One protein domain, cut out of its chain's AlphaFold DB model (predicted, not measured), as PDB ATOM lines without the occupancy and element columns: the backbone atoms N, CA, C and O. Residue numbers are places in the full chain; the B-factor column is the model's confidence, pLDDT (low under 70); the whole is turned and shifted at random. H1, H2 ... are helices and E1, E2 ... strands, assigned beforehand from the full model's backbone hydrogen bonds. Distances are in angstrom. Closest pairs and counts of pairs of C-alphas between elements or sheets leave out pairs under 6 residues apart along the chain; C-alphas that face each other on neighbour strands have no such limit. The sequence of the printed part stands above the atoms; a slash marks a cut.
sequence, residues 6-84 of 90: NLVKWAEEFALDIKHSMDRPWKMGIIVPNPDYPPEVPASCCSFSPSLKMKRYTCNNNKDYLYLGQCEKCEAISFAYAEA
ATOM      1  N   ASN A   6     213.967 189.554 118.691       87.50
ATOM      2  CA  ASN A   6     212.899 188.740 119.270       87.50
ATOM      3  C   ASN A   6     211.848 189.574 120.019       87.50
ATOM      4  O   ASN A   6     210.681 189.195 120.020       87.50
ATOM      5  N   LEU A   7     212.239 190.696 120.635       86.56
ATOM      6  CA  LEU A   7     211.294 191.617 121.269       86.56
ATOM      7  C   LEU A   7     210.420 192.300 120.217       86.56
ATOM      8  O   LEU A   7     209.213 192.397 120.407       86.56
ATOM      9  N   VAL A   8     211.030 192.752 119.120       87.38
ATOM     10  CA  VAL A   8     210.315 193.405 118.018       87.38
ATOM     11  C   VAL A   8     209.295 192.440 117.424       87.38
ATOM     12  O   VAL A   8     208.107 192.739 117.427       87.38
ATOM     13  N   LYS A   9     209.729 191.232 117.046       89.31
ATOM     14  CA  LYS A   9     208.837 190.191 116.521       89.31
ATOM     15  C   LYS A   9     207.696 189.859 117.490       89.31
ATOM     16  O   LYS A   9     206.539 189.798 117.089       89.31
ATOM     17  N   TRP A  10     208.010 189.674 118.772       89.56
ATOM     18  CA  TRP A  10     206.994 189.406 119.787       89.56
ATOM     19  C   TRP A  10     205.987 190.563 119.914       89.56
ATOM     20  O   TRP A  10     204.789 190.321 120.039       89.56
ATOM     21  N   ALA A  11     206.443 191.817 119.852       88.69
ATOM     22  CA  ALA A  11     205.560 192.977 119.931       88.69
ATOM     23  C   ALA A  11     204.573 193.027 118.756       88.69
ATOM     24  O   ALA A  11     203.403 193.328 118.969       88.69
ATOM     25  N   GLU A  12     205.008 192.679 117.544       87.50
ATOM     26  CA  GLU A  12     204.127 192.619 116.367       87.50
ATOM     27  C   GLU A  12     203.060 191.533 116.473       87.50
ATOM     28  O   GLU A  12     201.936 191.724 116.014       87.50
ATOM     29  N   GLU A  13     203.408 190.400 117.079       87.94
ATOM     30  CA  GLU A  13     202.511 189.252 117.197       87.94
ATOM     31  C   GLU A  13     201.527 189.392 118.372       87.94
ATOM     32  O   GLU A  13     200.392 188.922 118.281       87.94
ATOM     33  N   PHE A  14     201.937 190.033 119.475       86.62
ATOM     34  CA  PHE A  14     201.215 189.941 120.751       86.62
ATOM     35  C   PHE A  14     200.901 191.280 121.437       86.62
ATOM     36  O   PHE A  14     199.999 191.330 122.281       86.62
ATOM     37  N   ALA A  15     201.601 192.373 121.123       86.44
ATOM     38  CA  ALA A  15     201.383 193.649 121.805       86.44
ATOM     39  C   ALA A  15     200.275 194.469 121.125       86.44
ATOM     40  O   ALA A  15     200.525 195.254 120.217       86.44
ATOM     41  N   LEU A  16     199.040 194.328 121.626       75.88
ATOM     42  CA  LEU A  16     197.822 194.952 121.069       75.88
ATOM     43  C   LEU A  16     197.906 196.470 120.818       75.88
ATOM     44  O   LEU A  16     197.214 196.986 119.944       75.88
ATOM     45  N   ASP A  17     198.738 197.179 121.578       78.94
ATOM     46  CA  ASP A  17     198.796 198.642 121.592       78.94
ATOM     47  C   ASP A  17     200.021 199.200 120.834       78.94
ATOM     48  O   ASP A  17     200.279 200.404 120.869       78.94
ATOM     49  N   ILE A  18     200.781 198.339 120.141       86.25
ATOM     50  CA  ILE A  18     201.989 198.705 119.391       86.25
ATOM     51  C   ILE A  18     201.768 198.488 117.893       86.25
ATOM     52  O   ILE A  18     201.602 197.365 117.425       86.25
ATOM     53  N   LYS A  19     201.808 199.570 117.115       84.81
ATOM     54  CA  LYS A  19     201.589 199.542 115.662       84.81
ATOM     55  C   LYS A  19     202.893 199.724 114.891       84.81
ATOM     56  O   LYS A  19     203.651 200.654 115.173       84.81
ATOM     57  N   HIS A  20     203.079 198.902 113.853       83.56
ATOM     58  CA  HIS A  20     204.203 198.967 112.903       83.56
ATOM     59  C   HIS A  20     205.576 198.915 113.585       83.56
ATOM     60  O   HIS A  20     206.427 199.761 113.338       83.56
ATOM     61  N   SER A  21     205.775 197.969 114.507       82.75
ATOM     62  CA  SER A  21     206.857 198.071 115.490       82.75
ATOM     63  C   SER A  21     208.273 198.063 114.893       82.75
ATOM     64  O   SER A  21     209.143 198.761 115.414       82.75
ATOM     65  N   MET A  22     208.490 197.355 113.778       84.50
ATOM     66  CA  MET A  22     209.769 197.361 113.054       84.50
ATOM     67  C   MET A  22     210.155 198.736 112.484       84.50
ATOM     68  O   MET A  22     211.342 199.040 112.406       84.50
ATOM     69  N   ASP A  23     209.181 199.582 112.134       86.06
ATOM     70  CA  ASP A  23     209.415 200.863 111.447       86.06
ATOM     71  C   ASP A  23     209.510 202.060 112.411       86.06
ATOM     72  O   ASP A  23     209.633 203.215 111.988       86.06
ATOM     73  N   ARG A  24     209.394 201.823 113.724       85.94
ATOM     74  CA  ARG A  24     209.332 202.886 114.738       85.94
ATOM     75  C   ARG A  24     210.625 203.017 115.531       85.94
ATOM     76  O   ARG A  24     211.332 202.036 115.740       85.94
ATOM     77  N   PRO A  25     210.936 204.221 116.044       88.31
ATOM     78  CA  PRO A  25     212.085 204.394 116.915       88.31
ATOM     79  C   PRO A  25     211.826 203.751 118.282       88.31
ATOM     80  O   PRO A  25     210.825 204.046 118.936       88.31
ATOM     81  N   TRP A  26     212.770 202.930 118.740       87.31
ATOM     82  CA  TRP A  26     212.722 202.277 120.046       87.31
ATOM     83  C   TRP A  26     213.573 203.009 121.082       87.31
ATOM     84  O   TRP A  26     214.671 203.493 120.794       87.31
ATOM     85  N   LYS A  27     213.074 203.080 122.316       85.94
ATOM     86  CA  LYS A  27     213.742 203.730 123.446       85.94
ATOM     87  C   LYS A  27     213.614 202.885 124.703       85.94
ATOM     88  O   LYS A  27     212.557 202.333 124.991       85.94
ATOM     89  N   MET A  28     214.685 202.831 125.482       79.75
ATOM     90  CA  MET A  28     214.626 202.216 126.801       79.75
ATOM     91  C   MET A  28     213.905 203.171 127.759       79.75
ATOM     92  O   MET A  28     214.331 204.314 127.937       79.75
ATOM     93  N   GLY A  29     212.787 202.726 128.326       71.38
ATOM     94  CA  GLY A  29     212.044 203.456 129.343       71.38
ATOM     95  C   GLY A  29     212.795 203.443 130.672       71.38
ATOM     96  O   GLY A  29     213.374 202.431 131.057       71.38
ATOM     97  N   ILE A  30     212.765 204.564 131.390       64.19
ATOM     98  CA  ILE A  30     213.282 204.656 132.761       64.19
ATOM     99  C   ILE A  30     212.131 204.297 133.704       64.19
ATOM    100  O   ILE A  30     211.550 205.162 134.353       64.19
ATOM    101  N   ILE A  31     211.728 203.028 133.708       63.28
ATOM    102  CA  ILE A  31     210.797 202.511 134.713       63.28
ATOM    103  C   ILE A  31     211.615 201.678 135.685       63.28
ATOM    104  O   ILE A  31     212.302 200.749 135.268       63.28
ATOM    105  N   VAL A  32     211.537 202.018 136.973       63.72
ATOM    106  CA  VAL A  32     211.985 201.123 138.040       63.72
ATOM    107  C   VAL A  32     210.873 200.101 138.229       63.72
ATOM    108  O   VAL A  32     209.764 200.486 138.602       63.72
ATOM    109  N   PRO A  33     211.108 198.827 137.921       57.56
ATOM    110  CA  PRO A  33     210.047 197.851 138.000       57.56
ATOM    111  C   PRO A  33     209.566 197.626 139.419       57.56
ATOM    112  O   PRO A  33     210.368 197.497 140.342       57.56
ATOM    113  N   ASN A  34     208.251 197.527 139.578       65.44
ATOM    114  CA  ASN A  34     207.632 197.222 140.853       65.44
ATOM    115  C   ASN A  34     206.454 196.257 140.608       65.44
ATOM    116  O   ASN A  34     205.589 196.567 139.781       65.44
ATOM    117  N   PRO A  35     206.405 195.084 141.267       63.81
ATOM    118  CA  PRO A  35     205.288 194.146 141.130       63.81
ATOM    119  C   PRO A  35     203.938 194.758 141.536       63.81
ATOM    120  O   PRO A  35     202.915 194.392 140.948       63.81
ATOM    121  N   ASP A  36     203.946 195.745 142.436       72.88
ATOM    122  CA  ASP A  36     202.767 196.502 142.870       72.88
ATOM    123  C   ASP A  36     202.317 197.549 141.844       72.88
ATOM    124  O   ASP A  36     201.269 198.178 142.014       72.88
ATOM    125  N   TYR A  37     203.086 197.771 140.772       71.81
ATOM    126  CA  TYR A  37     202.642 198.678 139.727       71.81
ATOM    127  C   TYR A  37     201.378 198.161 139.039       71.81
ATOM    128  O   TYR A  37     201.250 196.959 138.769       71.81
ATOM    129  N   PRO A  38     200.455 199.083 138.707       77.88
ATOM    130  CA  PRO A  38     199.291 198.742 137.914       77.88
ATOM    131  C   PRO A  38     199.710 198.129 136.563       77.88
ATOM    132  O   PRO A  38     200.818 198.379 136.078       77.88
ATOM    133  N   PRO A  39     198.823 197.350 135.913       80.06
ATOM    134  CA  PRO A  39     199.075 196.791 134.582       80.06
ATOM    135  C   PRO A  39     199.434 197.836 133.516       80.06
ATOM    136  O   PRO A  39     200.067 197.491 132.521       80.06
ATOM    137  N   GLU A  40     199.052 199.095 133.728       83.50
ATOM    138  CA  GLU A  40     199.423 200.240 132.902       83.50
ATOM    139  C   GLU A  40     200.135 201.286 133.758       83.50
ATOM    140  O   GLU A  40     199.566 201.805 134.718       83.50
ATOM    141  N   VAL A  41     201.371 201.617 133.397       79.19
ATOM    142  CA  VAL A  41     202.210 202.583 134.110       79.19
ATOM    143  C   VAL A  41     202.378 203.832 133.246       79.19
ATOM    144  O   VAL A  41     202.764 203.713 132.077       79.19
ATOM    145  N   PRO A  42     202.105 205.036 133.779       78.19
ATOM    146  CA  PRO A  42     202.393 206.267 133.062       78.19
ATOM    147  C   PRO A  42     203.907 206.447 132.926       78.19
ATOM    148  O   PRO A  42     204.661 206.302 133.887       78.19
ATOM    149  N   ALA A  43     204.349 206.800 131.728       75.44
ATOM    150  CA  ALA A  43     205.735 207.082 131.411       75.44
ATOM    151  C   ALA A  43     205.841 208.359 130.573       75.44
ATOM    152  O   ALA A  43     204.883 208.826 129.958       75.44
ATOM    153  N   SER A  44     207.039 208.936 130.536       73.50
ATOM    154  CA  SER A  44     207.337 210.075 129.666       73.50
ATOM    155  C   SER A  44     208.087 209.582 128.435       73.50
ATOM    156  O   SER A  44     209.199 209.071 128.547       73.50
ATOM    157  N   CYS A  45     207.490 209.723 127.249       70.62
ATOM    158  CA  CYS A  45     208.152 209.341 125.995       70.62
ATOM    159  C   CYS A  45     209.148 210.409 125.505       70.62
ATOM    160  O   CYS A  45     210.071 210.118 124.740       70.62
ATOM    161  N   CYS A  46     208.931 211.662 125.918       64.69
ATOM    162  CA  CYS A  46     209.698 212.854 125.564       64.69
ATOM    163  C   CYS A  46     209.697 213.818 126.758       64.69
ATOM    164  O   CYS A  46     208.749 213.809 127.542       64.69
ATOM    165  N   SER A  47     210.695 214.702 126.846       60.94
ATOM    166  CA  SER A  47     210.919 215.645 127.961       60.94
ATOM    167  C   SER A  47     209.755 216.599 128.291       60.94
ATOM    168  O   SER A  47     209.858 217.365 129.240       60.94
ATOM    169  N   PHE A  48     208.661 216.578 127.521       55.56
ATOM    170  CA  PHE A  48     207.551 217.531 127.611       55.56
ATOM    171  C   PHE A  48     206.150 216.893 127.591       55.56
ATOM    172  O   PHE A  48     205.167 217.625 127.499       55.56
ATOM    173  N   SER A  49     206.003 215.559 127.631       56.69
ATOM    174  CA  SER A  49     204.655 214.964 127.636       56.69
ATOM    175  C   SER A  49     204.587 213.589 128.324       56.69
ATOM    176  O   SER A  49     205.250 212.654 127.866       56.69
ATOM    177  N   PRO A  50     203.777 213.443 129.392       57.22
ATOM    178  CA  PRO A  50     203.625 212.198 130.149       57.22
ATOM    179  C   PRO A  50     202.568 211.238 129.567       57.22
ATOM    180  O   PRO A  50     202.106 210.337 130.260       57.22
ATOM    181  N   SER A  51     202.128 211.414 128.318       65.38
ATOM    182  CA  SER A  51     201.004 210.647 127.759       65.38
ATOM    183  C   SER A  51     201.413 209.305 127.139       65.38
ATOM    184  O   SER A  51     200.811 208.866 126.163       65.38
ATOM    185  N   LEU A  52     202.459 208.660 127.654       78.62
ATOM    186  CA  LEU A  52     202.790 207.294 127.270       78.62
ATOM    187  C   LEU A  52     202.263 206.359 128.351       78.62
ATOM    188  O   LEU A  52     202.702 206.413 129.496       78.62
ATOM    189  N   LYS A  53     201.337 205.480 127.977       81.50
ATOM    190  CA  LYS A  53     200.914 204.371 128.830       81.50
ATOM    191  C   LYS A  53     201.735 203.149 128.452       81.50
ATOM    192  O   LYS A  53     201.645 202.672 127.324       81.50
ATOM    193  N   MET A  54     202.571 202.679 129.372       86.75
ATOM    194  CA  MET A  54     203.314 201.435 129.195       86.75
ATOM    195  C   MET A  54     202.531 200.296 129.833       86.75
ATOM    196  O   MET A  54     202.194 200.355 131.011       86.75
ATOM    197  N   LYS A  55     202.257 199.255 129.058       88.19
ATOM    198  CA  LYS A  55     201.525 198.071 129.491       88.19
ATOM    199  C   LYS A  55     202.485 196.983 129.936       88.19
ATOM    200  O   LYS A  55     203.520 196.776 129.303       88.19
ATOM    201  N   ARG A  56     202.146 196.306 131.030       87.50
ATOM    202  CA  ARG A  56     202.929 195.216 131.612       87.50
ATOM    203  C   ARG A  56     202.552 193.881 130.980       87.50
ATOM    204  O   ARG A  56     201.390 193.486 130.993       87.50
ATOM    205  N   TYR A  57     203.562 193.152 130.537       86.00
ATOM    206  CA  TYR A  57     203.476 191.792 130.030       86.00
ATOM    207  C   TYR A  57     204.351 190.894 130.894       86.00
ATOM    208  O   TYR A  57     205.468 191.270 131.245       86.00
ATOM    209  N   THR A  58     203.850 189.719 131.264       84.25
ATOM    210  CA  THR A  58     204.654 188.724 131.974       84.25
ATOM    211  C   THR A  58     205.450 187.892 130.977       84.25
ATOM    212  O   THR A  58     204.933 187.459 129.948       84.25
ATOM    213  N   CYS A  59     206.718 187.649 131.283       78.69
ATOM    214  CA  CYS A  59     207.583 186.760 130.517       78.69
ATOM    215  C   CYS A  59     208.345 185.813 131.457       78.69
ATOM    216  O   CYS A  59     208.210 185.880 132.682       78.69
ATOM    217  N   ASN A  60     209.063 184.848 130.871       79.62
ATOM    218  CA  ASN A  60     209.890 183.881 131.603       79.62
ATOM    219  C   ASN A  60     209.136 183.155 132.743       79.62
ATOM    220  O   ASN A  60     209.548 183.172 133.901       79.62
ATOM    221  N   ASN A  61     207.988 182.538 132.435       78.62
ATOM    222  CA  ASN A  61     207.124 181.855 133.416       78.62
ATOM    223  C   ASN A  61     206.659 182.758 134.577       78.62
ATOM    224  O   ASN A  61     206.643 182.331 135.730       78.62
ATOM    225  N   ASN A  62     206.264 183.998 134.267       73.81
ATOM    226  CA  ASN A  62     205.823 185.017 135.230       73.81
ATOM    227  C   ASN A  62     206.913 185.498 136.201       73.81
ATOM    228  O   ASN A  62     206.586 186.068 137.241       73.81
ATOM    229  N   LYS A  63     208.189 185.276 135.868       72.94
ATOM    230  CA  LYS A  63     209.327 185.756 136.663       72.94
ATOM    231  C   LYS A  63     209.824 187.124 136.240       72.94
ATOM    232  O   LYS A  63     210.483 187.766 137.039       72.94
ATOM    233  N   ASP A  64     209.504 187.562 135.030       79.88
ATOM    234  CA  ASP A  64     209.962 188.836 134.495       79.88
ATOM    235  C   ASP A  64     208.764 189.646 133.995       79.88
ATOM    236  O   ASP A  64     207.729 189.092 133.596       79.88
ATOM    237  N   TYR A  65     208.912 190.969 134.000       81.75
ATOM    238  CA  TYR A  65     207.973 191.882 133.375       81.75
ATOM    239  C   TYR A  65     208.634 192.647 132.233       81.75
ATOM    240  O   TYR A  65     209.695 193.258 132.372       81.75
ATOM    241  N   LEU A  66     207.953 192.656 131.098       85.94
ATOM    242  CA  LEU A  66     208.215 193.557 129.992       85.94
ATOM    243  C   LEU A  66     207.162 194.659 130.037       85.94
ATOM    244  O   LEU A  66     205.968 194.386 129.943       85.94
ATOM    245  N   TYR A  67     207.595 195.906 130.157       86.69
ATOM    246  CA  TYR A  67     206.727 197.060 129.982       86.69
ATOM    247  C   TYR A  67     206.929 197.604 128.579       86.69
ATOM    248  O   TYR A  67     208.061 197.888 128.194       86.69
ATOM    249  N   LEU A  68     205.848 197.768 127.826       89.81
ATOM    250  CA  LEU A  68     205.901 198.237 126.448       89.81
ATOM    251  C   LEU A  68     204.794 199.259 126.208       89.81
ATOM    252  O   LEU A  68     203.661 199.066 126.641       89.81
ATOM    253  N   GLY A  69     205.113 200.356 125.534       89.50
ATOM    254  CA  GLY A  69     204.122 201.353 125.148       89.50
ATOM    255  C   GLY A  69     204.575 202.139 123.931       89.50
ATOM    256  O   GLY A  69     205.773 202.309 123.706       89.50
ATOM    257  N   GLN A  70     203.614 202.655 123.174       88.25
ATOM    258  CA  GLN A  70     203.865 203.531 122.039       88.25
ATOM    259  C   GLN A  70     203.355 204.935 122.351       88.25
ATOM    260  O   GLN A  70     202.236 205.117 122.826       88.25
ATOM    261  N   CYS A  71     204.186 205.945 122.110       84.75
ATOM    262  CA  CYS A  71     203.785 207.326 122.325       84.75
ATOM    263  C   CYS A  71     202.889 207.798 121.180       84.75
ATOM    264  O   CYS A  71     203.328 207.799 120.038       84.75
ATOM    265  N   GLU A  72     201.680 208.279 121.466       82.19
ATOM    266  CA  GLU A  72     200.735 208.702 120.415       82.19
ATOM    267  C   GLU A  72     201.253 209.870 119.559       82.19
ATOM    268  O   GLU A  72     200.912 209.983 118.388       82.19
ATOM    269  N   LYS A  73     202.096 210.743 120.129       83.31
ATOM    270  CA  LYS A  73     202.569 211.956 119.446       83.31
ATOM    271  C   LYS A  73     203.786 211.728 118.553       83.31
ATOM    272  O   LYS A  73     203.851 212.276 117.459       83.31
ATOM    273  N   CYS A  74     204.796 211.023 119.060       82.44
ATOM    274  CA  CYS A  74     206.052 210.799 118.335       82.44
ATOM    275  C   CYS A  74     206.190 209.374 117.800       82.44
ATOM    276  O   CYS A  74     207.225 209.047 117.227       82.44
ATOM    277  N   GLU A  75     205.185 208.530 118.042       85.75
ATOM    278  CA  GLU A  75     205.093 207.131 117.616       85.75
ATOM    279  C   GLU A  75     206.257 206.246 118.083       85.75
ATOM    280  O   GLU A  75     206.356 205.089 117.677       85.75
ATOM    281  N   ALA A  76     207.111 206.769 118.970       87.12
ATOM    282  CA  ALA A  76     208.233 206.054 119.545       87.12
ATOM    283  C   ALA A  76     207.745 204.965 120.493       87.12
ATOM    284  O   ALA A  76     206.829 205.185 121.292       87.12
ATOM    285  N   ILE A  77     208.406 203.818 120.425       88.56
ATOM    286  CA  ILE A  77     208.135 202.670 121.274       88.56
ATOM    287  C   ILE A  77     209.097 202.726 122.450       88.56
ATOM    288  O   ILE A  77     210.315 202.688 122.279       88.56
ATOM    289  N   SER A  78     208.551 202.822 123.651       87.38
ATOM    290  CA  SER A  78     209.319 202.697 124.880       87.38
ATOM    291  C   SER A  78     209.165 201.291 125.426       87.38
ATOM    292  O   SER A  78     208.046 200.796 125.556       87.38
ATOM    293  N   PHE A  79     210.282 200.676 125.797       86.69
ATOM    294  CA  PHE A  79     210.303 199.367 126.436       86.69
ATOM    295  C   PHE A  79     211.165 199.392 127.695       86.69
ATOM    296  O   PHE A  79     212.186 200.075 127.739       86.69
ATOM    297  N   ALA A  80     210.768 198.658 128.725       84.19
ATOM    298  CA  ALA A  80     211.563 198.472 129.932       84.19
ATOM    299  C   ALA A  80     211.448 197.023 130.402       84.19
ATOM    300  O   ALA A  80     210.371 196.429 130.339       84.19
ATOM    301  N   TYR A  81     212.564 196.472 130.870       80.44
ATOM    302  CA  TYR A  81     212.631 195.125 131.415       80.44
ATOM    303  C   TYR A  81     212.775 195.161 132.924       80.44
ATOM    304  O   TYR A  81     213.453 196.018 133.491       80.44
ATOM    305  N   ALA A  82     212.137 194.187 133.540       73.38
ATOM    306  CA  ALA A  82     212.077 194.005 134.960       73.38
ATOM    307  C   ALA A  82     212.239 192.542 135.303       73.38
ATOM    308  O   ALA A  82     211.450 191.726 134.835       73.38
ATOM    309  N   GLU A  83     213.164 192.218 136.188       68.31
ATOM    310  CA  GLU A  83     213.007 190.987 136.951       68.31
ATOM    311  C   GLU A  83     211.853 191.229 137.931       68.31
ATOM    312  O   GLU A  83     211.818 192.258 138.618       68.31
ATOM    313  N   ALA A  84     210.860 190.338 137.975       62.31
ATOM    314  CA  ALA A  84     209.907 190.353 139.074       62.31
ATOM    315  C   ALA A  84     210.739 190.051 140.311       62.31
ATOM    316  O   ALA A  84     211.257 188.942 140.440       62.31
TER     317      ALA A  84
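What this domain is: This is residues 6 to 84 of the 90 residues of an uncharacterized protein of Candidatus Parcubacteria bacterium (UniProt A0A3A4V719). One strongly twisted, curled sheet of five strands forms the body, with a single helix, H1, across one of its faces. The long link from E1 to E2, residues 29 to 39, joins the two edge strands of the sheet. The printed part has 79 residues with one named helix and five named strands, in the order H1 E1 E2 E3 E4 E5; the mixed sheet runs E1 E5 E4 E3 E2. The class is mixed, helices and strands, with under half of the residues in named elements. The whole is compact, with a radius of gyration of the C-alphas of 11.8 A and spans of 32 by 26 by 17 A.

Where its parts are: H1, residues 6 to 14, begins at C-alpha 6 (212.899, 188.740, 119.270) and is 11.8 A long. E1 is residues 26 to 28, 7.0 A, and E2 residues 40 to 43, 9.4 A. E3, residues 52 to 59, is 21.3 A long; E4, residues 64 to 70, 20.2 A. E5, residues 77 to 83, 20.1 A, ends at C-alpha 83 (213.007, 190.987, 136.951).

How they stand to each other: E2 E3 E4 E5 form a meander, each strand the antiparallel neighbour of the one before. N 41 and O 54 (E2, E3), N 57 and O 66 (E3, E4) and N 67 and O 80 (E4, E5) are each 2.8 A apart, within hydrogen-bond range. E1 is parallel to E5, with N 27 and O 77 at 2.8 A. H1 is on the sheet at a height of 10.0 A, over E4 and only just not over E5, on which 2 of its C-alphas fall; it runs across the strands, at 72 degrees to E4 on the local plane, which is only just fitted, to 6 C-alphas. In H1 every O i to N i+4 pair is within hydrogen-bond range.

The domain as a whole: The C-alphas farthest apart, of Phe 48 and Asn 61, are 36.1 A apart. The printed part has no cut. The links H1 to E1 and E1 to E2 are long. Confidence is under 70 at residues 30 to 35, 46 to 51 and 83 to 84.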